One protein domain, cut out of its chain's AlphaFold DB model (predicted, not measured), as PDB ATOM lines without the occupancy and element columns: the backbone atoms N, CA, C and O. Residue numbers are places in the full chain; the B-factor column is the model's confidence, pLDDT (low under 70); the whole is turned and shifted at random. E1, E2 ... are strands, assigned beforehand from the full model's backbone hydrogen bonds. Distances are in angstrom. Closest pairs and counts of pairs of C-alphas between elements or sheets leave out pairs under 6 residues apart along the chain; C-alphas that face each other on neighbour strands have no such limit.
ATOM      1  N   ARG A 518     146.827 111.919 134.600       96.00
ATOM      2  CA  ARG A 518     145.584 111.743 135.349       96.00
ATOM      3  C   ARG A 518     145.872 111.412 136.808       96.00
ATOM      4  O   ARG A 518     146.781 110.644 137.113       96.00
ATOM      5  N   PHE A 519     145.053 111.961 137.701       97.06
ATOM      6  CA  PHE A 519     145.038 111.567 139.106       97.06
ATOM      7  C   PHE A 519     143.996 110.484 139.368       97.06
ATOM      8  O   PHE A 519     142.858 110.557 138.896       97.06
ATOM      9  N   TYR A 520     144.377 109.524 140.197       95.69
ATOM     10  CA  TYR A 520     143.542 108.446 140.697       95.69
ATOM     11  C   TYR A 520     143.495 108.477 142.224       95.69
ATOM     12  O   TYR A 520     144.330 109.101 142.884       95.69
ATOM     13  N   SER A 521     142.485 107.821 142.791       93.44
ATOM     14  CA  SER A 521     142.316 107.735 144.240       93.44
ATOM     15  C   SER A 521     143.528 107.069 144.892       93.44
ATOM     16  O   SER A 521     143.930 105.983 144.482       93.44
ATOM     17  N   GLY A 522     144.070 107.667 145.957       86.56
ATOM     18  CA  GLY A 522     145.132 107.044 146.754       86.56
ATOM     19  C   GLY A 522     144.680 105.827 147.567       86.56
ATOM     20  O   GLY A 522     145.513 105.170 148.179       86.56
ATOM     21  N   ALA A 523     143.377 105.519 147.590       87.62
ATOM     22  CA  ALA A 523     142.848 104.277 148.158       87.62
ATOM     23  C   ALA A 523     142.860 103.108 147.153       87.62
ATOM     24  O   ALA A 523     142.533 101.978 147.519       87.62
ATOM     25  N   ASP A 524     143.186 103.373 145.885       84.19
ATOM     26  CA  ASP A 524     143.243 102.355 144.846       84.19
ATOM     27  C   ASP A 524     144.527 101.524 144.977       84.19
ATOM     28  O   ASP A 524     145.629 102.030 144.772       84.19
ATOM     29  N   THR A 525     144.371 100.238 145.288       82.94
ATOM     30  CA  THR A 525     145.466  99.266 145.453       82.94
ATOM     31  C   THR A 525     145.657  98.370 144.225       82.94
ATOM     32  O   THR A 525     146.478  97.453 144.246       82.94
ATOM     33  N   ALA A 526     144.899  98.592 143.146       87.06
ATOM     34  CA  ALA A 526     145.023  97.794 141.933       87.06
ATOM     35  C   ALA A 526     146.333  98.103 141.192       87.06
ATOM     36  O   ALA A 526     146.756  99.258 141.101       87.06
ATOM     37  N   ALA A 527     146.939  97.074 140.591       85.44
ATOM     38  CA  ALA A 527     148.175  97.212 139.813       85.44
ATOM     39  C   ALA A 527     148.029  98.194 138.635       85.44
ATOM     40  O   ALA A 527     148.940  98.960 138.339       85.44
ATOM     41  N   THR A 528     146.848  98.216 138.015       90.56
ATOM     42  CA  THR A 528     146.417  99.260 137.081       90.56
ATOM     43  C   THR A 528     145.334 100.086 137.774       90.56
ATOM     44  O   THR A 528     144.340  99.494 138.204       90.56
ATOM     45  N   PRO A 529     145.477 101.414 137.899       91.56
ATOM     46  CA  PRO A 529     144.506 102.221 138.623       91.56
ATOM     47  C   PRO A 529     143.157 102.263 137.888       91.56
ATOM     48  O   PRO A 529     143.082 102.353 136.662       91.56
ATOM     49  N   THR A 530     142.073 102.219 138.655       93.19
ATOM     50  CA  THR A 530     140.688 102.101 138.172       93.19
ATOM     51  C   THR A 530     139.815 103.291 138.556       93.19
ATOM     52  O   THR A 530     138.873 103.618 137.834       93.19
ATOM     53  N   THR A 531     140.121 103.970 139.666       94.75
ATOM     54  CA  THR A 531     139.282 105.057 140.196       94.75
ATOM     55  C   THR A 531     139.908 106.422 139.926       94.75
ATOM     56  O   THR A 531     140.667 106.943 140.741       94.75
ATOM     57  N   ALA A 532     139.598 107.005 138.768       96.25
ATOM     58  CA  ALA A 532     140.044 108.348 138.399       96.25
ATOM     59  C   ALA A 532     139.366 109.431 139.260       96.25
ATOM     60  O   ALA A 532     138.152 109.396 139.459       96.25
ATOM     61  N   LEU A 533     140.136 110.414 139.737       96.25
ATOM     62  CA  LEU A 533     139.610 111.581 140.465       96.25
ATOM     63  C   LEU A 533     139.088 112.674 139.520       96.25
ATOM     64  O   LEU A 533     138.258 113.490 139.913       96.25
ATOM     65  N   ALA A 534     139.574 112.688 138.280       95.25
ATOM     66  CA  ALA A 534     139.152 113.590 137.217       95.25
ATOM     67  C   ALA A 534     139.418 112.953 135.843       95.25
ATOM     68  O   ALA A 534     140.049 111.898 135.737       95.25
ATOM     69  N   ALA A 535     138.935 113.598 134.779       94.00
ATOM     70  CA  ALA A 535     139.307 113.227 133.418       94.00
ATOM     71  C   ALA A 535     140.821 113.410 133.183       94.00
ATOM     72  O   ALA A 535     141.516 114.070 133.955       94.00
ATOM     73  N   GLU A 536     141.339 112.809 132.109       92.38
ATOM     74  CA  GLU A 536     142.723 113.068 131.674       92.38
ATOM     75  C   GLU A 536     142.931 114.566 131.434       92.38
ATOM     76  O   GLU A 536     142.022 115.256 130.964       92.38
ATOM     77  N   ASN A 537     144.108 115.065 131.809       91.69
ATOM     78  CA  ASN A 537     144.504 116.470 131.704       91.69
ATOM     79  C   ASN A 537     143.566 117.456 132.415       91.69
ATOM     80  O   ASN A 537     143.526 118.643 132.087       91.69
ATOM     81  N   THR A 538     142.791 116.973 133.389       92.81
ATOM     82  CA  THR A 538     141.862 117.782 134.175       92.81
ATOM     83  C   THR A 538     142.238 117.700 135.644       92.81
ATOM     84  O   THR A 538     142.367 116.611 136.202       92.81
ATOM     85  N   ALA A 539     142.392 118.858 136.286       95.00
ATOM     86  CA  ALA A 539     142.755 118.917 137.695       95.00
ATOM     87  C   ALA A 539     141.588 118.436 138.571       95.00
ATOM     88  O   ALA A 539     140.496 119.008 138.472       95.00
ATOM     89  N   PRO A 540     141.772 117.423 139.440       96.50
ATOM     90  CA  PRO A 540     140.777 117.118 140.453       96.50
ATOM     91  C   PRO A 540     140.689 118.264 141.466       96.50
ATOM     92  O   PRO A 540     141.671 118.956 141.755       96.50
ATOM     93  N   THR A 541     139.500 118.442 142.027       94.69
ATOM     94  CA  THR A 541     139.232 119.412 143.090       94.69
ATOM     95  C   THR A 541     138.960 118.695 144.407       94.69
ATOM     96  O   THR A 541     138.590 117.522 144.421       94.69
ATOM     97  N   ALA A 542     139.148 119.408 145.520       89.00
ATOM     98  CA  ALA A 542     138.899 118.906 146.871       89.00
ATOM     99  C   ALA A 542     139.746 117.675 147.263       89.00
ATOM    100  O   ALA A 542     139.287 116.793 147.989       89.00
ATOM    101  N   VAL A 543     141.009 117.619 146.822       91.69
ATOM    102  CA  VAL A 543     141.972 116.653 147.377       91.69
ATOM    103  C   VAL A 543     142.284 117.066 148.813       91.69
ATOM    104  O   VAL A 543     142.627 118.221 149.054       91.69
ATOM    105  N   ALA A 544     142.151 116.164 149.786       87.69
ATOM    106  CA  ALA A 544     142.309 116.538 151.191       87.69
ATOM    107  C   ALA A 544     143.675 117.204 151.451       87.69
ATOM    108  O   ALA A 544     144.729 116.656 151.144       87.69
ATOM    109  N   ALA A 545     143.647 118.398 152.046       81.81
ATOM    110  CA  ALA A 545     144.852 119.180 152.325       81.81
ATOM    111  C   ALA A 545     145.770 118.522 153.375       81.81
ATOM    112  O   ALA A 545     146.941 118.869 153.482       81.81
ATOM    113  N   THR A 546     145.275 117.546 154.137       80.62
ATOM    114  CA  THR A 546     146.052 116.781 155.122       80.62
ATOM    115  C   THR A 546     145.786 115.298 154.924       80.62
ATOM    116  O   THR A 546     144.623 114.892 154.917       80.62
ATOM    117  N   ALA A 547     146.850 114.506 154.750       83.00
ATOM    118  CA  ALA A 547     146.787 113.073 154.456       83.00
ATOM    119  C   ALA A 547     145.944 112.728 153.208       83.00
ATOM    120  O   ALA A 547     145.448 111.607 153.060       83.00
ATOM    121  N   GLY A 548     145.749 113.693 152.300       83.75
ATOM    122  CA  GLY A 548     145.119 113.448 151.009       83.75
ATOM    123  C   GLY A 548     146.073 112.685 150.114       83.75
ATOM    124  O   GLY A 548     147.066 113.247 149.663       83.75
ATOM    125  N   ALA A 549     145.764 111.411 149.879       91.50
ATOM    126  CA  ALA A 549     146.547 110.535 149.024       91.50
ATOM    127  C   ALA A 549     145.970 110.480 147.605       91.50
ATOM    128  O   ALA A 549     144.753 110.351 147.419       91.50
ATOM    129  N   ALA A 550     146.850 110.508 146.612       94.94
ATOM    130  CA  ALA A 550     146.506 110.328 145.210       94.94
ATOM    131  C   ALA A 550     147.594 109.530 144.487       94.94
ATOM    132  O   ALA A 550     148.760 109.541 144.876       94.94
ATOM    133  N   ARG A 551     147.203 108.858 143.407       94.75
ATOM    134  CA  ARG A 551     148.127 108.246 142.449       94.75
ATOM    135  C   ARG A 551     148.173 109.144 141.222       94.75
ATOM    136  O   ARG A 551     147.139 109.371 140.593       94.75
ATOM    137  N   LEU A 552     149.334 109.700 140.919       96.88
ATOM    138  CA  LEU A 552     149.565 110.523 139.744       96.88
ATOM    139  C   LEU A 552     150.167 109.651 138.649       96.88
ATOM    140  O   LEU A 552     151.272 109.137 138.796       96.88
ATOM    141  N   ARG A 553     149.437 109.517 137.546       95.88
ATOM    142  CA  ARG A 553     149.911 108.886 136.319       95.88
ATOM    143  C   ARG A 553     150.289 109.960 135.316       95.88
ATOM    144  O   ARG A 553     149.483 110.858 135.069       95.88
ATOM    145  N   ILE A 554     151.462 109.840 134.710       95.19
ATOM    146  CA  ILE A 554     151.927 110.741 133.650       95.19
ATOM    147  C   ILE A 554     152.476 109.884 132.519       95.19
ATOM    148  O   ILE A 554     153.155 108.896 132.796       95.19
ATOM    149  N   ASN A 555     152.205 110.259 131.269       92.12
ATOM    150  CA  ASN A 555     152.978 109.769 130.143       92.12
ATOM    151  C   ASN A 555     153.871 110.862 129.565       92.12
ATOM    152  O   ASN A 555     153.562 112.058 129.601       92.12
ATOM    153  N   TYR A 556     155.017 110.432 129.071       88.94
ATOM    154  CA  TYR A 556     155.998 111.296 128.447       88.94
ATOM    155  C   TYR A 556     156.568 110.604 127.213       88.94
ATOM    156  O   TYR A 556     156.665 109.377 127.157       88.94
ATOM    157  N   ALA A 557     156.851 111.408 126.194       86.44
ATOM    158  CA  ALA A 557     157.441 110.987 124.940       86.44
ATOM    159  C   ALA A 557     158.950 111.191 124.995       86.44
ATOM    160  O   ALA A 557     159.427 112.312 125.191       86.44
ATOM    161  N   GLU A 558     159.688 110.115 124.771       82.50
ATOM    162  CA  GLU A 558     161.136 110.147 124.633       82.50
ATOM    163  C   GLU A 558     161.487 110.545 123.199       82.50
ATOM    164  O   GLU A 558     161.512 109.720 122.281       82.50
ATOM    165  N   ARG A 559     161.691 111.844 122.971       83.50
ATOM    166  CA  ARG A 559     162.067 112.366 121.652       83.50
ATOM    167  C   ARG A 559     163.578 112.295 121.553       83.50
ATOM    168  O   ARG A 559     164.259 113.046 122.246       83.50
ATOM    169  N   ALA A 560     164.093 111.347 120.771       68.56
ATOM    170  CA  ALA A 560     165.512 111.035 120.870       68.56
ATOM    171  C   ALA A 560     166.236 110.661 119.564       68.56
ATOM    172  O   ALA A 560     167.445 110.442 119.592       68.56
ATOM    173  N   LEU A 561     165.569 110.636 118.400       78.94
ATOM    174  CA  LEU A 561     166.199 110.322 117.097       78.94
ATOM    175  C   LEU A 561     167.114 109.072 117.136       78.94
ATOM    176  O   LEU A 561     168.162 109.002 116.483       78.94
ATOM    177  N   GLY A 562     166.722 108.069 117.915       71.50
ATOM    178  CA  GLY A 562     167.458 106.828 118.147       71.50
ATOM    179  C   GLY A 562     168.370 106.818 119.381       71.50
ATOM    180  O   GLY A 562     169.032 105.809 119.603       71.50
ATOM    181  N   ALA A 563     168.439 107.886 120.181       73.94
ATOM    182  CA  ALA A 563     169.081 107.859 121.496       73.94
ATOM    183  C   ALA A 563     168.111 107.291 122.547       73.94
ATOM    184  O   ALA A 563     166.907 107.474 122.476       73.94
ATOM    185  N   SER A 564     168.613 106.537 123.513       76.25
ATOM    186  CA  SER A 564     167.811 106.018 124.631       76.25
ATOM    187  C   SER A 564     168.527 106.375 125.921       76.25
ATOM    188  O   SER A 564     169.756 106.531 125.887       76.25
ATOM    189  N   SER A 565     167.779 106.519 127.014       78.25
ATOM    190  CA  SER A 565     168.376 106.539 128.346       78.25
ATOM    191  C   SER A 565     168.180 105.195 129.034       78.25
ATOM    192  O   SER A 565     167.144 104.556 128.864       78.25
ATOM    193  N   THR A 566     169.206 104.727 129.742       80.56
ATOM    194  CA  THR A 566     169.142 103.479 130.512       80.56
ATOM    195  C   THR A 566     169.196 103.776 131.996       80.56
ATOM    196  O   THR A 566     170.002 104.605 132.429       80.56
ATOM    197  N   ASP A 567     168.365 103.075 132.755       79.25
ATOM    198  CA  ASP A 567     168.272 103.158 134.212       79.25
ATOM    199  C   ASP A 567     168.032 104.584 134.793       79.25
ATOM    200  O   ASP A 567     168.420 104.898 135.927       79.25
ATOM    201  N   GLU A 568     167.409 105.494 134.039       79.75
ATOM    202  CA  GLU A 568     167.284 106.907 134.414       79.75
ATOM    203  C   GLU A 568     166.016 107.187 135.236       79.75
ATOM    204  O   GLU A 568     164.923 107.404 134.718       79.75
ATOM    205  N   ARG A 569     166.154 107.275 136.560       85.50
ATOM    206  CA  ARG A 569     165.017 107.567 137.441       85.50
ATOM    207  C   ARG A 569     164.408 108.950 137.176       85.50
ATOM    208  O   ARG A 569     165.072 109.985 137.255       85.50
ATOM    209  N   LYS A 570     163.088 108.964 136.996       87.62
ATOM    210  CA  LYS A 570     162.275 110.179 136.890       87.62
ATOM    211  C   LYS A 570     161.771 110.629 138.264       87.62
ATOM    212  O   LYS A 570     161.082 109.870 138.948       87.62
ATOM    213  N   ILE A 571     162.066 111.864 138.666       90.50
ATOM    214  CA  ILE A 571     161.669 112.411 139.977       90.50
ATOM    215  C   ILE A 571     160.564 113.456 139.809       90.50
ATOM    216  O   ILE A 571     160.475 114.140 138.789       90.50
ATOM    217  N   LEU A 572     159.690 113.554 140.813       94.50
ATOM    218  CA  LEU A 572     158.548 114.461 140.816       94.50
ATOM    219  C   LEU A 572     158.871 115.731 141.611       94.50
ATOM    220  O   LEU A 572     159.309 115.670 142.759       94.50
ATOM    221  N   GLN A 573     158.581 116.882 141.019       95.31
ATOM    222  CA  GLN A 573     158.601 118.194 141.660       95.31
ATOM    223  C   GLN A 573     157.202 118.789 141.694       95.31
ATOM    224  O   GLN A 573     156.350 118.444 140.876       95.31
ATOM    225  N   TYR A 574     156.988 119.734 142.602       96.31
ATOM    226  CA  TYR A 574     155.790 120.550 142.664       96.31
ATOM    227  C   TYR A 574     156.110 122.039 142.804       96.31
ATOM    228  O   TYR A 574     157.163 122.439 143.298       96.31
ATOM    229  N   THR A 575     155.167 122.874 142.384       96.50
ATOM    230  CA  THR A 575     155.155 124.314 142.644       96.50
ATOM    231  C   THR A 575     153.753 124.766 143.043       96.50
ATOM    232  O   THR A 575     152.742 124.147 142.695       96.50
ATOM    233  N   SER A 576     153.691 125.862 143.789       94.94
ATOM    234  CA  SER A 576     152.457 126.552 144.160       94.94
ATOM    235  C   SER A 576     152.719 128.054 144.165       94.94
ATOM    236  O   SER A 576     153.834 128.482 144.449       94.94
ATOM    237  N   GLY A 577     151.711 128.864 143.838       90.56
ATOM    238  CA  GLY A 577     151.869 130.322 143.714       90.56
ATOM    239  C   GLY A 577     152.381 130.796 142.347       90.56
ATOM    240  O   GLY A 577     152.424 131.997 142.099       90.56
ATOM    241  N   CYS A 578     152.690 129.867 141.442       93.50
ATOM    242  CA  CYS A 578     152.985 130.111 140.033       93.50
ATOM    243  C   CYS A 578     152.099 129.194 139.182       93.50
ATOM    244  O   CYS A 578     151.881 128.041 139.555       93.50
ATOM    245  N   ASN A 579     151.580 129.689 138.055       93.56
ATOM    246  CA  ASN A 579     150.900 128.849 137.067       93.56
ATOM    247  C   ASN A 579     151.847 128.616 135.878       93.56
ATOM    248  O   ASN A 579     151.889 129.461 134.979       93.56
ATOM    249  N   PRO A 580     152.578 127.487 135.834       90.44
ATOM    250  CA  PRO A 580     153.535 127.206 134.766       90.44
ATOM    251  C   PRO A 580     152.863 127.000 133.401       90.44
ATOM    252  O   PRO A 580     153.540 127.038 132.377       90.44
ATOM    253  N   ASN A 581     151.535 126.820 133.346       87.44
ATOM    254  CA  ASN A 581     150.818 126.740 132.071       87.44
ATOM    255  C   ASN A 581     150.735 128.095 131.351       87.44
ATOM    256  O   ASN A 581     150.571 128.123 130.134       87.44
ATOM    257  N   THR A 582     150.847 129.208 132.083       84.94
ATOM    258  CA  THR A 582     150.754 130.573 131.531       84.94
ATOM    259  C   THR A 582     152.004 131.411 131.773       84.94
ATOM    260  O   THR A 582     152.266 132.345 131.024       84.94
ATOM    261  N   ALA A 583     152.754 131.116 132.834       82.56
ATOM    262  CA  ALA A 583     154.049 131.719 133.109       82.56
ATOM    263  C   ALA A 583     155.172 130.893 132.471       82.56
ATOM    264  O   ALA A 583     154.995 129.722 132.137       82.56
ATOM    265  N   LEU A 584     156.348 131.503 132.337       75.12
ATOM    266  CA  LEU A 584     157.562 130.784 131.968       75.12
ATOM    267  C   LEU A 584     157.937 129.828 133.101       75.12
ATOM    268  O   LEU A 584     157.934 130.215 134.268       75.12
ATOM    269  N   GLU A 585     158.283 128.592 132.776       79.75
ATOM    270  CA  GLU A 585     158.540 127.565 133.793       79.75
ATOM    271  C   GLU A 585     159.743 127.884 134.672       79.75
ATOM    272  O   GLU A 585     159.697 127.636 135.876       79.75
ATOM    273  N   SER A 586     160.766 128.511 134.085       77.31
ATOM    274  CA  SER A 586     161.958 129.015 134.774       77.31
ATOM    275  C   SER A 586     161.662 130.151 135.759       77.31
ATOM    276  O   SER A 586     162.498 130.465 136.600       77.31
ATOM    277  N   SER A 587     160.469 130.756 135.703       82.88
ATOM    278  CA  SER A 587     160.018 131.742 136.697       82.88
ATOM    279  C   SER A 587     159.346 131.115 137.921       82.88
ATOM    280  O   SER A 587     159.175 131.791 138.937       82.88
ATOM    281  N   CYS A 588     158.957 129.838 137.848       88.88
ATOM    282  CA  CYS A 588     158.359 129.136 138.975       88.88
ATOM    283  C   CYS A 588     159.451 128.494 139.845       88.88
ATOM    284  O   CYS A 588     160.391 127.885 139.339       88.88
ATOM    285  N   THR A 589     159.303 128.567 141.168       92.31
ATOM    286  CA  THR A 589     160.151 127.809 142.098       92.31
ATOM    287  C   THR A 589     159.592 126.404 142.268       92.31
ATOM    288  O   THR A 589     158.444 126.243 142.689       92.31
ATOM    289  N   TRP A 590     160.399 125.397 141.953       92.25
ATOM    290  CA  TRP A 590     160.030 123.989 142.046       92.25
ATOM    291  C   TRP A 590     160.664 123.349 143.278       92.25
ATOM    292  O   TRP A 590     161.786 123.675 143.653       92.25
ATOM    293  N   THR A 591     159.913 122.479 143.943       94.50
ATOM    294  CA  THR A 591     160.331 121.751 145.145       94.50
ATOM    295  C   THR A 591     160.125 120.266 144.910       94.50
ATOM    296  O   THR A 591     159.071 119.870 144.420       94.50
ATOM    297  N   ASP A 592     161.108 119.441 145.252       94.25
ATOM    298  CA  ASP A 592     160.974 117.990 145.140       94.25
ATOM    299  C   ASP A 592     159.851 117.465 146.032       94.25
ATOM    300  O   ASP A 592     159.713 117.870 147.190       94.25
ATOM    301  N   VAL A 593     159.093 116.503 145.510       95.50
ATOM    302  CA  VAL A 593     158.258 115.637 146.342       95.50
ATOM    303  C   VAL A 593     159.188 114.825 147.242       95.50
ATOM    304  O   VAL A 593     160.185 114.258 146.790       95.50
ATOM    305  N   ASP A 594     158.924 114.836 148.546       95.19
ATOM    306  CA  ASP A 594     159.818 114.217 149.517       95.19
ATOM    307  C   ASP A 594     159.685 112.692 149.544       95.19
ATOM    308  O   ASP A 594     158.723 112.123 149.031       95.19
ATOM    309  N   ASN A 595     160.657 112.009 150.148       92.62
ATOM    310  CA  ASN A 595     160.513 110.575 150.396       92.62
ATOM    311  C   ASN A 595     159.373 110.306 151.377       92.62
ATOM    312  O   ASN A 595     159.041 111.168 152.183       92.62
ATOM    313  N   ALA A 596     158.840 109.086 151.350       90.50
ATOM    314  CA  ALA A 596     157.833 108.658 152.310       90.50
ATOM    315  C   ALA A 596     158.298 108.850 153.765       90.50
ATOM    316  O   ALA A 596     159.368 108.372 154.154       90.50
ATOM    317  N   GLY A 597     157.476 109.533 154.569       89.94
ATOM    318  CA  GLY A 597     157.791 109.920 155.947       89.94
ATOM    319  C   GLY A 597     158.692 111.157 156.053       89.94
ATOM    320  O   GLY A 597     159.302 111.383 157.103       89.94
ATOM    321  N   GLY A 598     158.820 111.912 154.965       91.88
ATOM    322  CA  GLY A 598     159.607 113.129 154.848       91.88
ATOM    323  C   GLY A 598     158.919 114.357 155.450       91.88
ATOM    324  O   GLY A 598     157.825 114.298 156.009       91.88
ATOM    325  N   GLY A 599     159.596 115.502 155.371       93.38
ATOM    326  CA  GLY A 599     159.101 116.785 155.888       93.38
ATOM    327  C   GLY A 599     158.525 117.717 154.817       93.38
ATOM    328  O   GLY A 599     158.060 118.806 155.156       93.38
ATOM    329  N   GLY A 600     158.610 117.343 153.535       94.12
ATOM    330  CA  GLY A 600     158.073 118.138 152.428       94.12
ATOM    331  C   GLY A 600     156.547 118.249 152.453       94.12
ATOM    332  O   GLY A 600     155.864 117.405 153.019       94.12
ATOM    333  N   THR A 601     155.993 119.288 151.814       95.94
ATOM    334  CA  THR A 601     154.530 119.496 151.730       95.94
ATOM    335  C   THR A 601     153.826 118.367 150.985       95.94
ATOM    336  O   THR A 601     152.686 118.027 151.296       95.94
ATOM    337  N   TRP A 602     154.512 117.812 149.993       97.19
ATOM    338  CA  TRP A 602     154.131 116.593 149.301       97.19
ATOM    339  C   TRP A 602     155.228 115.569 149.520       97.19
ATOM    340  O   TRP A 602     156.409 115.896 149.397       97.19
ATOM    341  N   GLU A 603     154.828 114.340 149.801       95.94
ATOM    342  CA  GLU A 603     155.730 113.205 149.940       95.94
ATOM    343  C   GLU A 603     155.215 112.009 149.146       95.94
ATOM    344  O   GLU A 603     154.017 111.910 148.855       95.94
ATOM    345  N   TYR A 604     156.115 111.101 148.782       94.56
ATOM    346  CA  TYR A 604     155.727 109.806 148.246       94.56
ATOM    347  C   TYR A 604     155.008 108.984 149.312       94.56
ATOM    348  O   TYR A 604     155.312 109.065 150.500       94.56
ATOM    349  N   LYS A 605     154.058 108.163 148.882       90.31
ATOM    350  CA  LYS A 605     153.264 107.314 149.762       90.31
ATOM    351  C   LYS A 605     153.352 105.876 149.297       90.31
ATOM    352  O   LYS A 605     152.983 105.574 148.170       90.31
ATOM    353  N   ASP A 606     153.700 104.974 150.206       83.19
ATOM    354  CA  ASP A 606     153.545 103.544 149.956       83.19
ATOM    355  C   ASP A 606     152.061 103.207 149.685       83.19
ATOM    356  O   ASP A 606     151.207 103.283 150.575       83.19
ATOM    357  N   CYS A 607     151.741 102.854 148.437       77.75
ATOM    358  CA  CYS A 607     150.395 102.456 148.016       77.75
ATOM    359  C   CYS A 607     150.058 100.997 148.345       77.75
ATOM    360  O   CYS A 607     148.912 100.579 148.162       77.75
ATOM    361  N   ASN A 608     151.010 100.212 148.848       70.31
ATOM    362  CA  ASN A 608     150.862  98.767 148.907       70.31
ATOM    363  C   ASN A 608     150.408  98.206 150.245       70.31
ATOM    364  O   ASN A 608     150.074  97.020 150.288       70.31
ATOM    365  N   SER A 609     150.407  98.975 151.337       69.31
ATOM    366  CA  SER A 609     150.120  98.433 152.683       69.31
ATOM    367  C   SER A 609     150.955  97.173 153.032       69.31
ATOM    368  O   SER A 609     150.503  96.346 153.826       69.31
ATOM    369  N   GLY A 610     152.127  96.979 152.403       67.62
ATOM    370  CA  GLY A 610     152.962  95.772 152.518       67.62
ATOM    371  C   GLY A 610     152.811  94.681 151.434       67.62
ATOM    372  O   GLY A 610     153.339  93.587 151.624       67.62
ATOM    373  N   THR A 611     152.102  94.920 150.323       74.19
ATOM    374  CA  THR A 611     152.207  94.093 149.090       74.19
ATOM    375  C   THR A 611     153.364  94.560 148.192       74.19
ATOM    376  O   THR A 611     153.945  95.596 148.474       74.19
ATOM    377  N   SER A 612     153.711  93.824 147.128       79.44
ATOM    378  CA  SER A 612     154.786  94.215 146.193       79.44
ATOM    379  C   SER A 612     154.281  94.835 144.880       79.44
ATOM    380  O   SER A 612     154.989  94.857 143.878       79.44
ATOM    381  N   THR A 613     153.010  95.242 144.827       79.00
ATOM    382  CA  THR A 613     152.313  95.578 143.569       79.00
ATOM    383  C   THR A 613     152.765  96.916 142.975       79.00
ATOM    384  O   THR A 613     152.845  97.062 141.760       79.00
ATOM    385  N   CYS A 614     153.032  97.886 143.843       84.00
ATOM    386  CA  CYS A 614     153.511  99.228 143.531       84.00
ATOM    387  C   CYS A 614     154.888  99.568 144.122       84.00
ATOM    388  O   CYS A 614     155.169 100.734 144.408       84.00
ATOM    389  N   ASP A 615     155.715  98.547 144.371       87.62
ATOM    390  CA  ASP A 615     157.063  98.774 144.895       87.62
ATOM    391  C   ASP A 615     157.867  99.630 143.912       87.62
ATOM    392  O   ASP A 615     157.688  99.550 142.696       87.62
ATOM    393  N   ASP A 616     158.749 100.461 144.454       88.06
ATOM    394  CA  ASP A 616     159.639 101.308 143.667       88.06
ATOM    395  C   ASP A 616     160.420 100.485 142.625       88.06
ATOM    396  O   ASP A 616     160.916  99.403 142.941       88.06
ATOM    397  N   GLY A 617     160.499 100.988 141.391       86.75
ATOM    398  CA  GLY A 617     161.160 100.307 140.272       86.75
ATOM    399  C   GLY A 617     160.312  99.231 139.592       86.75
ATOM    400  O   GLY A 617     160.612  98.855 138.468       86.75
ATOM    401  N   GLN A 618     159.202  98.771 140.186       88.38
ATOM    402  CA  GLN A 618     158.407  97.716 139.555       88.38
ATOM    403  C   GLN A 618     157.722  98.191 138.261       88.38
ATOM    404  O   GLN A 618     157.200  99.313 138.217       88.38
ATOM    405  N   PRO A 619     157.627  97.330 137.229       89.12
ATOM    406  CA  PRO A 619     156.903  97.644 136.003       89.12
ATOM    407  C   PRO A 619     155.409  97.870 136.251       89.12
ATOM    408  O   PRO A 619     154.765  97.174 137.043       89.12
ATOM    409  N   LEU A 620     154.820  98.808 135.516       89.88
ATOM    410  CA  LEU A 620     153.376  99.036 135.544       89.88
ATOM    411  C   LEU A 620     152.634  97.878 134.858       89.88
ATOM    412  O   LEU A 620     153.033  97.404 133.800       89.88
ATOM    413  N   ALA A 621     151.499  97.451 135.424       89.75
ATOM    414  CA  ALA A 621     150.749  96.294 134.917       89.75
ATOM    415  C   ALA A 621     149.917  96.567 133.645       89.75
ATOM    416  O   ALA A 621     149.402  95.636 133.025       89.75
ATOM    417  N   GLY A 622     149.741  97.831 133.264       90.62
ATOM    418  CA  GLY A 622     149.003  98.229 132.066       90.62
ATOM    419  C   GLY A 622     148.986  99.741 131.885       90.62
ATOM    420  O   GLY A 622     149.232 100.463 132.847       90.62
ATOM    421  N   VAL A 623     148.675 100.198 130.672       91.56
ATOM    422  CA  VAL A 623     148.582 101.617 130.286       91.56
ATOM    423  C   VAL A 623     147.156 102.151 130.456       91.56
ATOM    424  O   VAL A 623     146.190 101.404 130.282       91.56
ATOM    425  N   VAL A 624     147.005 103.428 130.806       92.62
ATOM    426  CA  VAL A 624     145.692 104.054 131.087       92.62
ATOM    427  C   VAL A 624     145.507 105.443 130.474       92.62
ATOM    428  O   VAL A 624     144.392 105.978 130.527       92.62
ATOM    429  N   LEU A 625     146.569 106.027 129.917       92.12
ATOM    430  CA  LEU A 625     146.570 107.349 129.301       92.12
ATOM    431  C   LEU A 625     146.531 107.251 127.776       92.12
ATOM    432  O   LEU A 625     147.057 106.321 127.159       92.12
ATOM    433  N   THR A 626     145.900 108.241 127.153       90.50
ATOM    434  CA  THR A 626     145.842 108.339 125.691       90.50
ATOM    435  C   THR A 626     147.242 108.556 125.109       90.50
ATOM    436  O   THR A 626     148.042 109.319 125.653       90.50
ATOM    437  N   GLY A 627     147.533 107.924 123.969       87.06
ATOM    438  CA  GLY A 627     148.780 108.129 123.220       87.06
ATOM    439  C   GLY A 627     149.982 107.326 123.721       87.06
ATOM    440  O   GLY A 627     151.010 107.326 123.053       87.06
ATOM    441  N   THR A 628     149.859 106.609 124.841       89.88
ATOM    442  CA  THR A 628     150.889 105.673 125.311       89.88
ATOM    443  C   THR A 628     151.053 104.516 124.323       89.88
ATOM    444  O   THR A 628     150.065 104.013 123.772       89.88
ATOM    445  N   ASN A 629     152.289 104.060 124.105       88.06
ATOM    446  CA  ASN A 629     152.550 102.893 123.267       88.06
ATOM    447  C   ASN A 629     151.782 101.668 123.801       88.06
ATOM    448  O   ASN A 629     151.782 101.376 124.992       88.06
ATOM    449  N   ALA A 630     151.113 100.941 122.901       74.88
ATOM    450  CA  ALA A 630     150.158  99.891 123.273       74.88
ATOM    451  C   ALA A 630     150.801  98.609 123.832       74.88
ATOM    452  O   ALA A 630     150.110  97.771 124.414       74.88
ATOM    453  N   THR A 631     152.104  98.423 123.620       79.31
ATOM    454  CA  THR A 631     152.830  97.272 124.169       79.31
ATOM    455  C   THR A 631     153.242  97.635 125.585       79.31
ATOM    456  O   THR A 631     153.756  98.721 125.781       79.31
ATOM    457  N   CYS A 632     152.973  96.773 126.561       74.19
ATOM    458  CA  CYS A 632     153.297  97.009 127.966       74.19
ATOM    459  C   CYS A 632     154.516  96.162 128.342       74.19
ATOM    460  O   CYS A 632     154.380  95.019 128.775       74.19
ATOM    461  N   THR A 633     155.705  96.695 128.092       77.62
ATOM    462  CA  THR A 633     156.991  96.092 128.468       77.62
ATOM    463  C   THR A 633     157.880  97.181 129.052       77.62
ATOM    464  O   THR A 633     157.741  98.331 128.658       77.62
ATOM    465  N   VAL A 634     158.793  96.842 129.959       68.62
ATOM    466  CA  VAL A 634     159.758  97.806 130.516       68.62
ATOM    467  C   VAL A 634     160.459  98.578 129.392       68.62
ATOM    468  O   VAL A 634     160.865  97.986 128.387       68.62
ATOM    469  N   GLY A 635     160.494  99.906 129.518       66.75
ATOM    470  CA  GLY A 635     161.015 100.839 128.516       66.75
ATOM    471  C   GLY A 635     160.228 100.937 127.208       66.75
ATOM    472  O   GLY A 635     160.683 101.568 126.252       66.75
ATOM    473  N   ASN A 636     159.047 100.325 127.115       74.62
ATOM    474  CA  ASN A 636     158.149 100.433 125.967       74.62
ATOM    475  C   ASN A 636     156.686 100.420 126.431       74.62
ATOM    476  O   ASN A 636     156.140  99.366 126.753       74.62
ATOM    477  N   GLY A 637     156.062 101.602 126.469       79.19
ATOM    478  CA  GLY A 637     154.661 101.821 126.854       79.19
ATOM    479  C   GLY A 637     154.411 101.812 128.363       79.19
ATOM    480  O   GLY A 637     153.982 102.818 128.927       79.19
ATOM    481  N   CYS A 638     154.704 100.703 129.041       80.69
ATOM    482  CA  CYS A 638     154.643 100.629 130.503       80.69
ATOM    483  C   CYS A 638     156.013 100.945 131.098       80.69
ATOM    484  O   CYS A 638     156.923 100.128 130.993       80.69
ATOM    485  N   GLY A 639     156.151 102.110 131.727       81.00
ATOM    486  CA  GLY A 639     157.298 102.398 132.583       81.00
ATOM    487  C   GLY A 639     157.090 101.793 133.967       81.00
ATOM    488  O   GLY A 639     156.563 100.684 134.106       81.00
ATOM    489  N   THR A 640     157.468 102.538 134.999       88.44
ATOM    490  CA  THR A 640     157.620 102.011 136.358       88.44
ATOM    491  C   THR A 640     156.864 102.802 137.415       88.44
ATOM    492  O   THR A 640     156.387 103.927 137.213       88.44
ATOM    493  N   TRP A 641     156.749 102.168 138.575       91.06
ATOM    494  CA  TRP A 641     156.404 102.807 139.830       91.06
ATOM    495  C   TRP A 641     157.590 103.595 140.390       91.06
ATOM    496  O   TRP A 641     158.697 103.070 140.505       91.06
ATOM    497  N   VAL A 642     157.336 104.836 140.805       91.38
ATOM    498  CA  VAL A 642     158.315 105.688 141.488       91.38
ATOM    499  C   VAL A 642     157.765 106.089 142.854       91.38
ATOM    500  O   VAL A 642     156.815 106.867 142.958       91.38
ATOM    501  N   GLN A 643     158.388 105.569 143.908       89.44
ATOM    502  CA  GLN A 643     157.996 105.781 145.310       89.44
ATOM    503  C   GLN A 643     159.123 106.363 146.171       89.44
ATOM    504  O   GLN A 643     158.937 106.634 147.357       89.44
ATOM    505  N   ASN A 644     160.317 106.527 145.602       87.94
ATOM    506  CA  ASN A 644     161.485 107.021 146.318       87.94
ATOM    507  C   ASN A 644     162.332 107.899 145.388       87.94
ATOM    508  O   ASN A 644     162.897 107.399 144.413       87.94
ATOM    509  N   LYS A 645     162.473 109.198 145.695       86.00
ATOM    510  CA  LYS A 645     163.365 110.083 144.913       86.00
ATOM    511  C   LYS A 645     164.829 109.679 145.055       86.00
ATOM    512  O   LYS A 645     165.603 109.844 144.125       86.00
ATOM    513  N   ASN A 646     165.188 109.098 146.199       85.19
ATOM    514  CA  ASN A 646     166.541 108.641 146.506       85.19
ATOM    515  C   ASN A 646     166.707 107.131 146.276       85.19
ATOM    516  O   ASN A 646     167.642 106.527 146.810       85.19
ATOM    517  N   GLY A 647     165.770 106.496 145.561       79.75
ATOM    518  CA  GLY A 647     165.871 105.087 145.210       79.75
ATOM    519  C   GLY A 647     167.121 104.838 144.369       79.75
ATOM    520  O   GLY A 647     167.582 105.720 143.642       79.75
ATOM    521  N   ALA A 648     167.694 103.640 144.481       75.31
ATOM    522  CA  ALA A 648     168.821 103.272 143.637       75.31
ATOM    523  C   ALA A 648     168.413 103.287 142.153       75.31
ATOM    524  O   ALA A 648     167.231 103.196 141.812       75.31
ATOM    525  N   VAL A 649     169.420 103.403 141.294       68.62
ATOM    526  CA  VAL A 649     169.314 103.109 139.863       68.62
ATOM    527  C   VAL A 649     168.736 101.695 139.704       68.62
ATOM    528  O   VAL A 649     169.198 100.778 140.390       68.62
ATOM    529  N   ASP A 650     167.718 101.539 138.861       75.69
ATOM    530  CA  ASP A 650     167.045 100.261 138.590       75.69
ATOM    531  C   ASP A 650     167.004 100.035 137.079       75.69
ATOM    532  O   ASP A 650     166.745 100.977 136.330       75.69
ATOM    533  N   VAL A 651     167.227  98.788 136.664       74.44
ATOM    534  CA  VAL A 651     167.206  98.359 135.256       74.44
ATOM    535  C   VAL A 651     165.845  98.543 134.601       74.44
ATOM    536  O   VAL A 651     165.721  98.523 133.381       74.44
ATOM    537  N   ASP A 652     164.811  98.724 135.416       79.25
ATOM    538  CA  ASP A 652     163.464  98.951 134.929       79.25
ATOM    539  C   ASP A 652     163.189 100.430 134.556       79.25
ATOM    540  O   ASP A 652     162.148 100.729 133.969       79.25
ATOM    541  N   PHE A 653     164.118 101.364 134.813       80.50
ATOM    542  CA  PHE A 653     164.034 102.772 134.375       80.50
ATOM    543  C   PHE A 653     164.652 103.014 132.987       80.50
ATOM    544  O   PHE A 653     165.280 104.041 132.738       80.50
ATOM    545  N   ASP A 654     164.495 102.067 132.067       82.81
ATOM    546  CA  ASP A 654     164.903 102.253 130.677       82.81
ATOM    547  C   ASP A 654     163.903 103.137 129.917       82.81
ATOM    548  O   ASP A 654     162.689 102.948 129.992       82.81
ATOM    549  N   HIS A 655     164.412 104.072 129.118       79.69
ATOM    550  CA  HIS A 655     163.630 104.996 128.303       79.69
ATOM    551  C   HIS A 655     164.094 104.937 126.839       79.69
ATOM    552  O   HIS A 655     165.052 105.595 126.426       79.69
ATOM    553  N   ASN A 656     163.397 104.134 126.032       82.50
ATOM    554  CA  ASN A 656     163.751 103.918 124.628       82.50
ATOM    555  C   ASN A 656     163.315 105.076 123.715       82.50
ATOM    556  O   ASN A 656     162.240 105.652 123.893       82.50
ATOM    557  N   SER A 657     164.108 105.352 122.675       80.50
ATOM    558  CA  SER A 657     163.780 106.365 121.657       80.50
ATOM    559  C   SER A 657     162.414 106.140 121.018       80.50
ATOM    560  O   SER A 657     162.070 105.017 120.645       80.50
ATOM    561  N   GLY A 658     161.667 107.225 120.811       80.62
ATOM    562  CA  GLY A 658     160.419 107.217 120.045       80.62
ATOM    563  C   GLY A 658     159.248 106.564 120.781       80.62
ATOM    564  O   GLY A 658     158.169 106.398 120.210       80.62
ATOM    565  N   ILE A 659     159.439 106.198 122.050       86.50
ATOM    566  CA  ILE A 659     158.413 105.600 122.896       86.50
ATOM    567  C   ILE A 659     157.727 106.679 123.734       86.50
ATOM    568  O   ILE A 659     158.364 107.532 124.351       86.50
ATOM    569  N   VAL A 660     156.400 106.592 123.799       89.25
ATOM    570  CA  VAL A 660     155.577 107.236 124.819       89.25
ATOM    571  C   VAL A 660     155.294 106.215 125.908       89.25
ATOM    572  O   VAL A 660     154.633 105.201 125.659       89.25
ATOM    573  N   GLN A 661     155.782 106.481 127.114       90.19
ATOM    574  CA  GLN A 661     155.626 105.579 128.250       90.19
ATOM    575  C   GLN A 661     154.955 106.254 129.432       90.19
ATOM    576  O   GLN A 661     155.032 107.469 129.596       90.19
ATOM    577  N   GLU A 662     154.299 105.447 130.256       92.69
ATOM    578  CA  GLU A 662     153.689 105.886 131.504       92.69
ATOM    579  C   GLU A 662     154.605 105.653 132.701       92.69
ATOM    580  O   GLU A 662     155.287 104.638 132.780       92.69
ATOM    581  N   SER A 663     154.557 106.547 133.680       93.06
ATOM    582  CA  SER A 663     155.058 106.294 135.032       93.06
ATOM    583  C   SER A 663     154.035 106.720 136.058       93.06
ATOM    584  O   SER A 663     153.132 107.522 135.777       93.06
ATOM    585  N   GLU A 664     154.158 106.142 137.245       94.31
ATOM    586  CA  GLU A 664     153.215 106.388 138.315       94.31
ATOM    587  C   GLU A 664     153.896 106.705 139.638       94.31
ATOM    588  O   GLU A 664     154.779 105.981 140.096       94.31
ATOM    589  N   TRP A 665     153.414 107.772 140.269       95.25
ATOM    590  CA  TRP A 665     153.830 108.216 141.589       95.25
ATOM    591  C   TRP A 665     152.636 108.139 142.528       95.25
ATOM    592  O   TRP A 665     151.568 108.677 142.230       95.25
ATOM    593  N   SER A 666     152.806 107.511 143.685       94.31
ATOM    594  CA  SER A 666     151.836 107.657 144.772       94.31
ATOM    595  C   SER A 666     152.305 108.757 145.697       94.31
ATOM    596  O   SER A 666     153.437 108.733 146.166       94.31
ATOM    597  N   ILE A 667     151.444 109.742 145.923       96.00
ATOM    598  CA  ILE A 667     151.773 110.936 146.697       96.00
ATOM    599  C   ILE A 667     150.746 111.157 147.798       96.00
ATOM    600  O   ILE A 667     149.565 110.823 147.641       96.00
ATOM    601  N   GLU A 668     151.174 111.769 148.894       95.50
ATOM    602  CA  GLU A 668     150.271 112.344 149.880       95.50
ATOM    603  C   GLU A 668     150.635 113.776 150.250       95.50
ATOM    604  O   GLU A 668     151.793 114.192 150.213       95.50
ATOM    605  N   SER A 669     149.599 114.537 150.600       95.38
ATOM    606  CA  SER A 669     149.770 115.851 151.202       95.38
ATOM    607  C   SER A 669     150.151 115.724 152.677       95.38
ATOM    608  O   SER A 669     149.349 115.253 153.493       95.38
ATOM    609  N   ASN A 670     151.305 116.278 153.031       94.50
ATOM    610  CA  ASN A 670     151.811 116.414 154.392       94.50
ATOM    611  C   ASN A 670     151.727 117.885 154.848       94.50
ATOM    612  O   ASN A 670     152.715 118.556 155.142       94.50
ATOM    613  N   GLY A 671     150.500 118.419 154.851       90.69
ATOM    614  CA  GLY A 671     150.225 119.794 155.282       90.69
ATOM    615  C   GLY A 671     150.200 120.823 154.153       90.69
ATOM    616  O   GLY A 671     150.566 121.979 154.370       90.69
ATOM    617  N   ALA A 672     149.755 120.431 152.957       94.19
ATOM    618  CA  ALA A 672     149.464 121.377 151.888       94.19
ATOM    619  C   ALA A 672     148.476 122.462 152.334       94.19
ATOM    620  O   ALA A 672     147.536 122.223 153.097       94.19
ATOM    621  N   ALA A 673     148.680 123.675 151.826       94.38
ATOM    622  CA  ALA A 673     147.746 124.767 152.033       94.38
ATOM    623  C   ALA A 673     146.404 124.408 151.387       94.38
ATOM    624  O   ALA A 673     146.369 123.839 150.297       94.38
ATOM    625  N   GLY A 674     145.294 124.727 152.053       93.19
ATOM    626  CA  GLY A 674     143.962 124.481 151.502       93.19
ATOM    627  C   GLY A 674     143.610 125.443 150.377       93.19
ATOM    628  O   GLY A 674     144.161 126.542 150.304       93.19
ATOM    629  N   SER A 675     142.690 125.032 149.503       94.12
ATOM    630  CA  SER A 675     142.259 125.821 148.334       94.12
ATOM    631  C   SER A 675     143.419 126.302 147.458       94.12
ATOM    632  O   SER A 675     143.350 127.369 146.850       94.12
ATOM    633  N   THR A 676     144.499 125.527 147.422       96.12
ATOM    634  CA  THR A 676     145.721 125.870 146.703       96.12
ATOM    635  C   THR A 676     145.880 124.922 145.530       96.12
ATOM    636  O   THR A 676     145.747 123.705 145.670       96.12
ATOM    637  N   THR A 677     146.155 125.491 144.358       97.38
ATOM    638  CA  THR A 677     146.527 124.705 143.187       97.38
ATOM    639  C   THR A 677     148.003 124.365 143.273       97.38
ATOM    640  O   THR A 677     148.849 125.260 143.353       97.38
ATOM    641  N   TYR A 678     148.295 123.074 143.224       97.81
ATOM    642  CA  TYR A 678     149.646 122.560 143.080       97.81
ATOM    643  C   TYR A 678     149.821 122.070 141.652       97.81
ATOM    644  O   TYR A 678     148.959 121.354 141.143       97.81
ATOM    645  N   TYR A 679     150.921 122.470 141.024       97.44
ATOM    646  CA  TYR A 679     151.357 121.942 139.737       97.44
ATOM    647  C   TYR A 679     152.535 121.020 139.978       97.44
ATOM    648  O   TYR A 679     153.402 121.347 140.784       97.44
ATOM    649  N   PHE A 680     152.573 119.904 139.272       96.56
ATOM    650  CA  PHE A 680     153.651 118.937 139.326       96.56
ATOM    651  C   PHE A 680     154.434 118.966 138.019       96.56
ATOM    652  O   PHE A 680     153.910 119.379 136.988       96.56
ATOM    653  N   ARG A 681     155.690 118.540 138.053       93.38
ATOM    654  CA  ARG A 681     156.475 118.243 136.853       93.38
ATOM    655  C   ARG A 681     157.422 117.099 137.142       93.38
ATOM    656  O   ARG A 681     157.769 116.858 138.298       93.38
ATOM    657  N   VAL A 682     157.870 116.454 136.082       92.00
ATOM    658  CA  VAL A 682     158.905 115.433 136.154       92.00
ATOM    659  C   VAL A 682     160.247 116.056 135.773       92.00
ATOM    660  O   VAL A 682     160.301 116.978 134.958       92.00
ATOM    661  N   TYR A 683     161.331 115.574 136.359       88.19
ATOM    662  CA  TYR A 683     162.683 115.880 135.908       88.19
ATOM    663  C   TYR A 683     163.539 114.615 135.893       88.19
ATOM    664  O   TYR A 683     163.233 113.631 136.575       88.19
ATOM    665  N   ASN A 684     164.602 114.652 135.097       81.00
ATOM    666  CA  ASN A 684     165.604 113.600 135.076       81.00
ATOM    667  C   ASN A 684     166.649 113.879 136.142       81.00
ATOM    668  O   ASN A 684     167.329 114.906 136.083       81.00
ATOM    669  N   ALA A 685     166.782 112.967 137.094       72.94
ATOM    670  CA  ALA A 685     167.823 113.066 138.094       72.94
ATOM    671  C   ALA A 685     169.086 112.380 137.580       72.94
ATOM    672  O   ALA A 685     169.105 111.163 137.383       72.94
ATOM    673  N   LEU A 686     170.166 113.142 137.413       62.91
ATOM    674  CA  LEU A 686     171.491 112.552 137.259       62.91
ATOM    675  C   LEU A 686     171.895 111.942 138.607       62.91
ATOM    676  O   LEU A 686     172.372 112.622 139.517       62.91
ATOM    677  N   VAL A 687     171.660 110.637 138.770       47.22
ATOM    678  CA  VAL A 687     171.962 109.925 140.017       47.22
ATOM    679  C   VAL A 687     173.478 109.924 140.252       47.22
ATOM    680  O   VAL A 687     174.210 109.113 139.689       47.22
ATOM    681  N   GLY A 688     173.959 110.819 141.119       46.41
ATOM    682  CA  GLY A 688     175.351 110.840 141.589       46.41
ATOM    683  C   GLY A 688     176.101 112.163 141.425       46.41
ATOM    684  O   GLY A 688     177.192 112.284 141.982       46.41
ATOM    685  N   THR A 689     175.534 113.161 140.748       42.34
ATOM    686  CA  THR A 689     176.088 114.520 140.693       42.34
ATOM    687  C   THR A 689     175.152 115.487 141.410       42.34
ATOM    688  O   THR A 689     173.940 115.471 141.231       42.34
ATOM    689  N   ASN A 690     175.713 116.317 142.291       33.66
ATOM    690  CA  ASN A 690     174.962 117.382 142.946       33.66
ATOM    691  C   ASN A 690     174.529 118.415 141.890       33.66
ATOM    692  O   ASN A 690     175.287 119.337 141.602       33.66
ATOM    693  N   GLY A 691     173.307 118.286 141.373       42.53
ATOM    694  CA  GLY A 691     172.501 119.448 141.004       42.53
ATOM    695  C   GLY A 691     172.459 119.862 139.539       42.53
ATOM    696  O   GLY A 691     172.468 121.062 139.284       42.53
ATOM    697  N   GLN A 692     172.319 118.930 138.595       49.09
ATOM    698  CA  GLN A 692     171.809 119.299 137.268       49.09
ATOM    699  C   GLN A 692     170.666 118.391 136.844       49.09
ATOM    700  O   GLN A 692     170.809 117.416 136.115       49.09
ATOM    701  N   ASP A 693     169.508 118.755 137.370       65.38
ATOM    702  CA  ASP A 693     168.219 118.162 137.080       65.38
ATOM    703  C   ASP A 693     167.689 118.751 135.772       65.38
ATOM    704  O   ASP A 693     167.286 119.916 135.731       65.38
ATOM    705  N   THR A 694     167.658 117.978 134.684       74.31
ATOM    706  CA  THR A 694     167.038 118.471 133.446       74.31
ATOM    707  C   THR A 694     165.530 118.293 133.548       74.31
ATOM    708  O   THR A 694     165.024 117.164 133.562       74.31
ATOM    709  N   SER A 695     164.786 119.397 133.633       79.50
ATOM    710  CA  SER A 695     163.328 119.322 133.704       79.50
ATOM    711  C   SER A 695     162.728 118.747 132.421       79.50
ATOM    712  O   SER A 695     163.152 119.076 131.310       79.50
ATOM    713  N   ILE A 696     161.702 117.910 132.584       85.12
ATOM    714  CA  ILE A 696     160.870 117.415 131.489       85.12
ATOM    715  C   ILE A 696     159.755 118.435 131.268       85.12
ATOM    716  O   ILE A 696     158.896 118.632 132.129       85.12
ATOM    717  N   TYR A 697     159.775 119.089 130.108       83.38
ATOM    718  CA  TYR A 697     158.816 120.141 129.779       83.38
ATOM    719  C   TYR A 697     157.544 119.515 129.226       83.38
ATOM    720  O   TYR A 697     157.568 118.432 128.641       83.38
ATOM    721  N   ARG A 698     156.420 120.211 129.375       85.88
ATOM    722  CA  ARG A 698     155.175 119.820 128.710       85.88
ATOM    723  C   ARG A 698     155.254 120.064 127.205       85.88
ATOM    724  O   ARG A 698     155.726 121.113 126.766       85.88
ATOM    725  N   GLU A 699     154.749 119.126 126.420       82.19
ATOM    726  CA  GLU A 699     154.677 119.264 124.968       82.19
ATOM    727  C   GLU A 699     153.677 120.364 124.573       82.19
ATOM    728  O   GLU A 699     152.575 120.455 125.115       82.19
ATOM    729  N   GLN A 700     154.066 121.242 123.644       74.00
ATOM    730  CA  GLN A 700     153.191 122.320 123.161       74.00
ATOM    731  C   GLN A 700     152.511 122.015 121.823       74.00
ATOM    732  O   GLN A 700     151.700 122.822 121.364       74.00
ATOM    733  N   ASP A 701     152.818 120.876 121.201       67.50
ATOM    734  CA  ASP A 701     152.203 120.469 119.941       67.50
ATOM    735  C   ASP A 701     150.759 119.993 120.179       67.50
ATOM    736  O   ASP A 701     150.500 119.058 120.940       67.50
ATOM    737  N   ALA A 702     149.803 120.647 119.517       63.22
ATOM    738  CA  ALA A 702     148.376 120.347 119.636       63.22
ATOM    739  C   ALA A 702     148.024 118.924 119.173       63.22
ATOM    740  O   ALA A 702     146.996 118.384 119.580       63.22
ATOM    741  N   ASN A 703     148.861 118.318 118.327       65.38
ATOM    742  CA  ASN A 703     148.621 116.982 117.786       65.38
ATOM    743  C   ASN A 703     148.897 115.866 118.802       65.38
ATOM    744  O   ASN A 703     148.429 114.742 118.615       65.38
ATOM    745  N   ASP A 704     149.633 116.172 119.871       69.19
ATOM    746  CA  ASP A 704     150.162 115.170 120.789       69.19
ATOM    747  C   ASP A 704     149.488 115.160 122.174       69.19
ATOM    748  O   ASP A 704     149.716 114.259 122.992       69.19
ATOM    749  N   CYS A 705     148.566 116.079 122.422       71.62
ATOM    750  CA  CYS A 705     147.801 116.139 123.663       71.62
ATOM    751  C   CYS A 705     146.472 115.381 123.509       71.62
ATOM    752  O   CYS A 705     145.916 115.300 122.414       71.62
ATOM    753  N   GLY A 706     145.976 114.764 124.590       62.19
ATOM    754  CA  GLY A 706     144.787 113.901 124.578       62.19
ATOM    755  C   GLY A 706     143.601 114.495 123.802       62.19
ATOM    756  O   GLY A 706     143.423 115.714 123.747       62.19
ATOM    757  N   ALA A 707     142.795 113.623 123.187       52.69
ATOM    758  CA  ALA A 707     141.781 113.989 122.196       52.69
ATOM    759  C   ALA A 707     140.901 115.176 122.644       52.69
ATOM    760  O   ALA A 707     140.033 115.033 123.505       52.69
ATOM    761  N   GLY A 708     141.116 116.342 122.025       56.78
ATOM    762  CA  GLY A 708     140.331 117.560 122.248       56.78
ATOM    763  C   GLY A 708     141.029 118.689 123.013       56.78
ATOM    764  O   GLY A 708     140.420 119.752 123.143       56.78
ATOM    765  N   SER A 709     142.270 118.516 123.486       57.53
ATOM    766  CA  SER A 709     143.058 119.625 124.050       57.53
ATOM    767  C   SER A 709     143.976 120.254 123.004       57.53
ATOM    768  O   SER A 709     144.725 119.549 122.340       57.53
ATOM    769  N   ALA A 710     143.961 121.584 122.887       59.47
ATOM    770  CA  ALA A 710     144.860 122.312 121.987       59.47
ATOM    771  C   ALA A 710     146.313 122.380 122.500       59.47
ATOM    772  O   ALA A 710     147.206 122.698 121.723       59.47
ATOM    773  N   GLN A 711     146.544 122.140 123.798       69.19
ATOM    774  CA  GLN A 711     147.861 122.189 124.445       69.19
ATOM    775  C   GLN A 711     147.912 121.228 125.638       69.19
ATOM    776  O   GLN A 711     146.899 121.017 126.315       69.19
ATOM    777  N   CYS A 712     149.085 120.667 125.932       82.50
ATOM    778  CA  CYS A 712     149.274 119.842 127.118       82.50
ATOM    779  C   CYS A 712     149.449 120.772 128.322       82.50
ATOM    780  O   CYS A 712     149.955 121.893 128.210       82.50
ATOM    781  N   THR A 713     149.003 120.320 129.488       90.44
ATOM    782  CA  THR A 713     149.105 121.067 130.746       90.44
ATOM    783  C   THR A 713     149.969 120.303 131.732       90.44
ATOM    784  O   THR A 713     150.100 119.084 131.640       90.44
ATOM    785  N   TYR A 714     150.535 121.003 132.710       92.81
ATOM    786  CA  TYR A 714     151.134 120.331 133.860       92.81
ATOM    787  C   TYR A 714     150.082 119.610 134.706       92.81
ATOM    788  O   TYR A 714     148.982 120.160 134.883       92.81
ATOM    789  N   PRO A 715     150.410 118.437 135.289       95.94
ATOM    790  CA  PRO A 715     149.553 117.785 136.248       95.94
ATOM    791  C   PRO A 715     149.311 118.736 137.387       95.94
ATOM    792  O   PRO A 715     150.229 119.358 137.916       95.94
ATOM    793  N   SER A 716     148.047 118.902 137.724       97.00
ATOM    794  CA  SER A 716     147.666 119.796 138.795       97.00
ATOM    795  C   SER A 716     146.478 119.256 139.547       97.00
ATOM    796  O   SER A 716     145.670 118.509 139.003       97.00
ATOM    797  N   LEU A 717     146.386 119.642 140.810       97.44
ATOM    798  CA  LEU A 717     145.245 119.372 141.668       97.44
ATOM    799  C   LEU A 717     144.954 120.603 142.514       97.44
ATOM    800  O   LEU A 717     145.837 121.433 142.744       97.44
ATOM    801  N   VAL A 718     143.719 120.696 142.998       97.00
ATOM    802  CA  VAL A 718     143.312 121.719 143.961       97.00
ATOM    803  C   VAL A 718     143.007 121.046 145.288       97.00
ATOM    804  O   VAL A 718     142.137 120.171 145.372       97.00
ATOM    805  N   THR A 719     143.718 121.465 146.330       95.62
ATOM    806  CA  THR A 719     143.466 120.988 147.689       95.62
ATOM    807  C   THR A 719     142.144 121.531 148.227       95.62
ATOM    808  O   THR A 719     141.722 122.645 147.905       95.62
ATOM    809  N   ASP A 720     141.469 120.747 149.061       92.44
ATOM    810  CA  ASP A 720     140.250 121.180 149.738       92.44
ATOM    811  C   ASP A 720     140.541 122.324 150.720       92.44
ATOM    812  O   ASP A 720     141.681 122.552 151.130       92.44
ATOM    813  N   VAL A 721     139.506 123.061 151.108       86.31
ATOM    814  CA  VAL A 721     139.599 124.029 152.203       86.31
ATOM    815  C   VAL A 721     140.069 123.279 153.450       86.31
ATOM    816  O   VAL A 721     139.476 122.268 153.826       86.31
ATOM    817  N   VAL A 722     141.106 123.779 154.132       77.69
ATOM    818  CA  VAL A 722     141.438 123.266 155.468       77.69
ATOM    819  C   VAL A 722     140.270 123.631 156.372       77.69
ATOM    820  O   VAL A 722     140.136 124.776 156.811       77.69
ATOM    821  N   VAL A 723     139.386 122.669 156.622       71.00
ATOM    822  CA  VAL A 723     138.321 122.846 157.600       71.00
ATOM    823  C   VAL A 723     139.019 122.897 158.950       71.00
ATOM    824  O   VAL A 723     139.472 121.877 159.468       71.00
ATOM    825  N   GLY A 724     139.157 124.108 159.498       68.06
ATOM    826  CA  GLY A 724     139.609 124.288 160.872       68.06
ATOM    827  C   GLY A 724     138.787 123.394 161.805       68.06
ATOM    828  O   GLY A 724     137.657 123.030 161.454       68.06
ATOM    829  N   PRO A 725     139.324 123.013 162.978       61.91
ATOM    830  CA  PRO A 725     138.609 122.131 163.885       61.91
ATOM    831  C   PRO A 725     137.205 122.693 164.089       61.91
ATOM    832  O   PRO A 725     137.028 123.856 164.459       61.91
ATOM    833  N   THR A 726     136.196 121.887 163.761       67.44
ATOM    834  CA  THR A 726     134.810 122.333 163.888       67.44
ATOM    835  C   THR A 726     134.579 122.773 165.331       67.44
ATOM    836  O   THR A 726     135.188 122.225 166.253       67.44
ATOM    837  N   VAL A 727     133.673 123.727 165.569       64.25
ATOM    838  CA  VAL A 727     133.308 124.142 166.938       64.25
ATOM    839  C   VAL A 727     132.990 122.914 167.806       64.25
ATOM    840  O   VAL A 727     133.384 122.850 168.962       64.25
ATOM    841  N   GLY A 728     132.393 121.866 167.225       65.06
ATOM    842  CA  GLY A 728     132.179 120.583 167.894       65.06
ATOM    843  C   GLY A 728     133.453 119.799 168.246       65.06
ATOM    844  O   GLY A 728     133.472 119.157 169.290       65.06
TER     845      GLY A 728
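Overview. This is residues 518 to 728 of the 749 residues of an uncharacterized protein of Candidatus Saccharibacteria bacterium (UniProt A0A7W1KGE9). Amid long loops with little regular structure, a strongly twisted sheet built on E2 and E6 partly faces a small antiparallel sheet, E3, E7, E8. The 211 printed residues hold no named helix and eight strands, E1 to E8, of only 55 residues: all strand. The whole is compact, radius of gyration of the C-alphas 16.5 A, and spans 61 by 40 by 37 A.

Arrangement. E1, residues 518 to 521, and E2, 546 to 559, form a hairpin, N 520 and O 551 2.8 A apart. E6, 660 to 670, is antiparallel on E2's other side, N 552 and O 665 2.8 A apart. On E6's other side are E4, 602 to 604, antiparallel, and E5, 638 to 642, parallel. E7, 677 to 684, is antiparallel to E3, 570 to 576, and E8, 716 to 718.

Along the chain. C-alpha 518 is at (145.584, 111.743, 135.349), C-alpha 718 at (143.312, 121.719, 143.961). E2, 37.4 A long, bends by 52 degrees at residue 549.

Size, cuts and confidence. The printed part has no cut; the link E4 to E5 is long; 29 residues are under pLDDT 70.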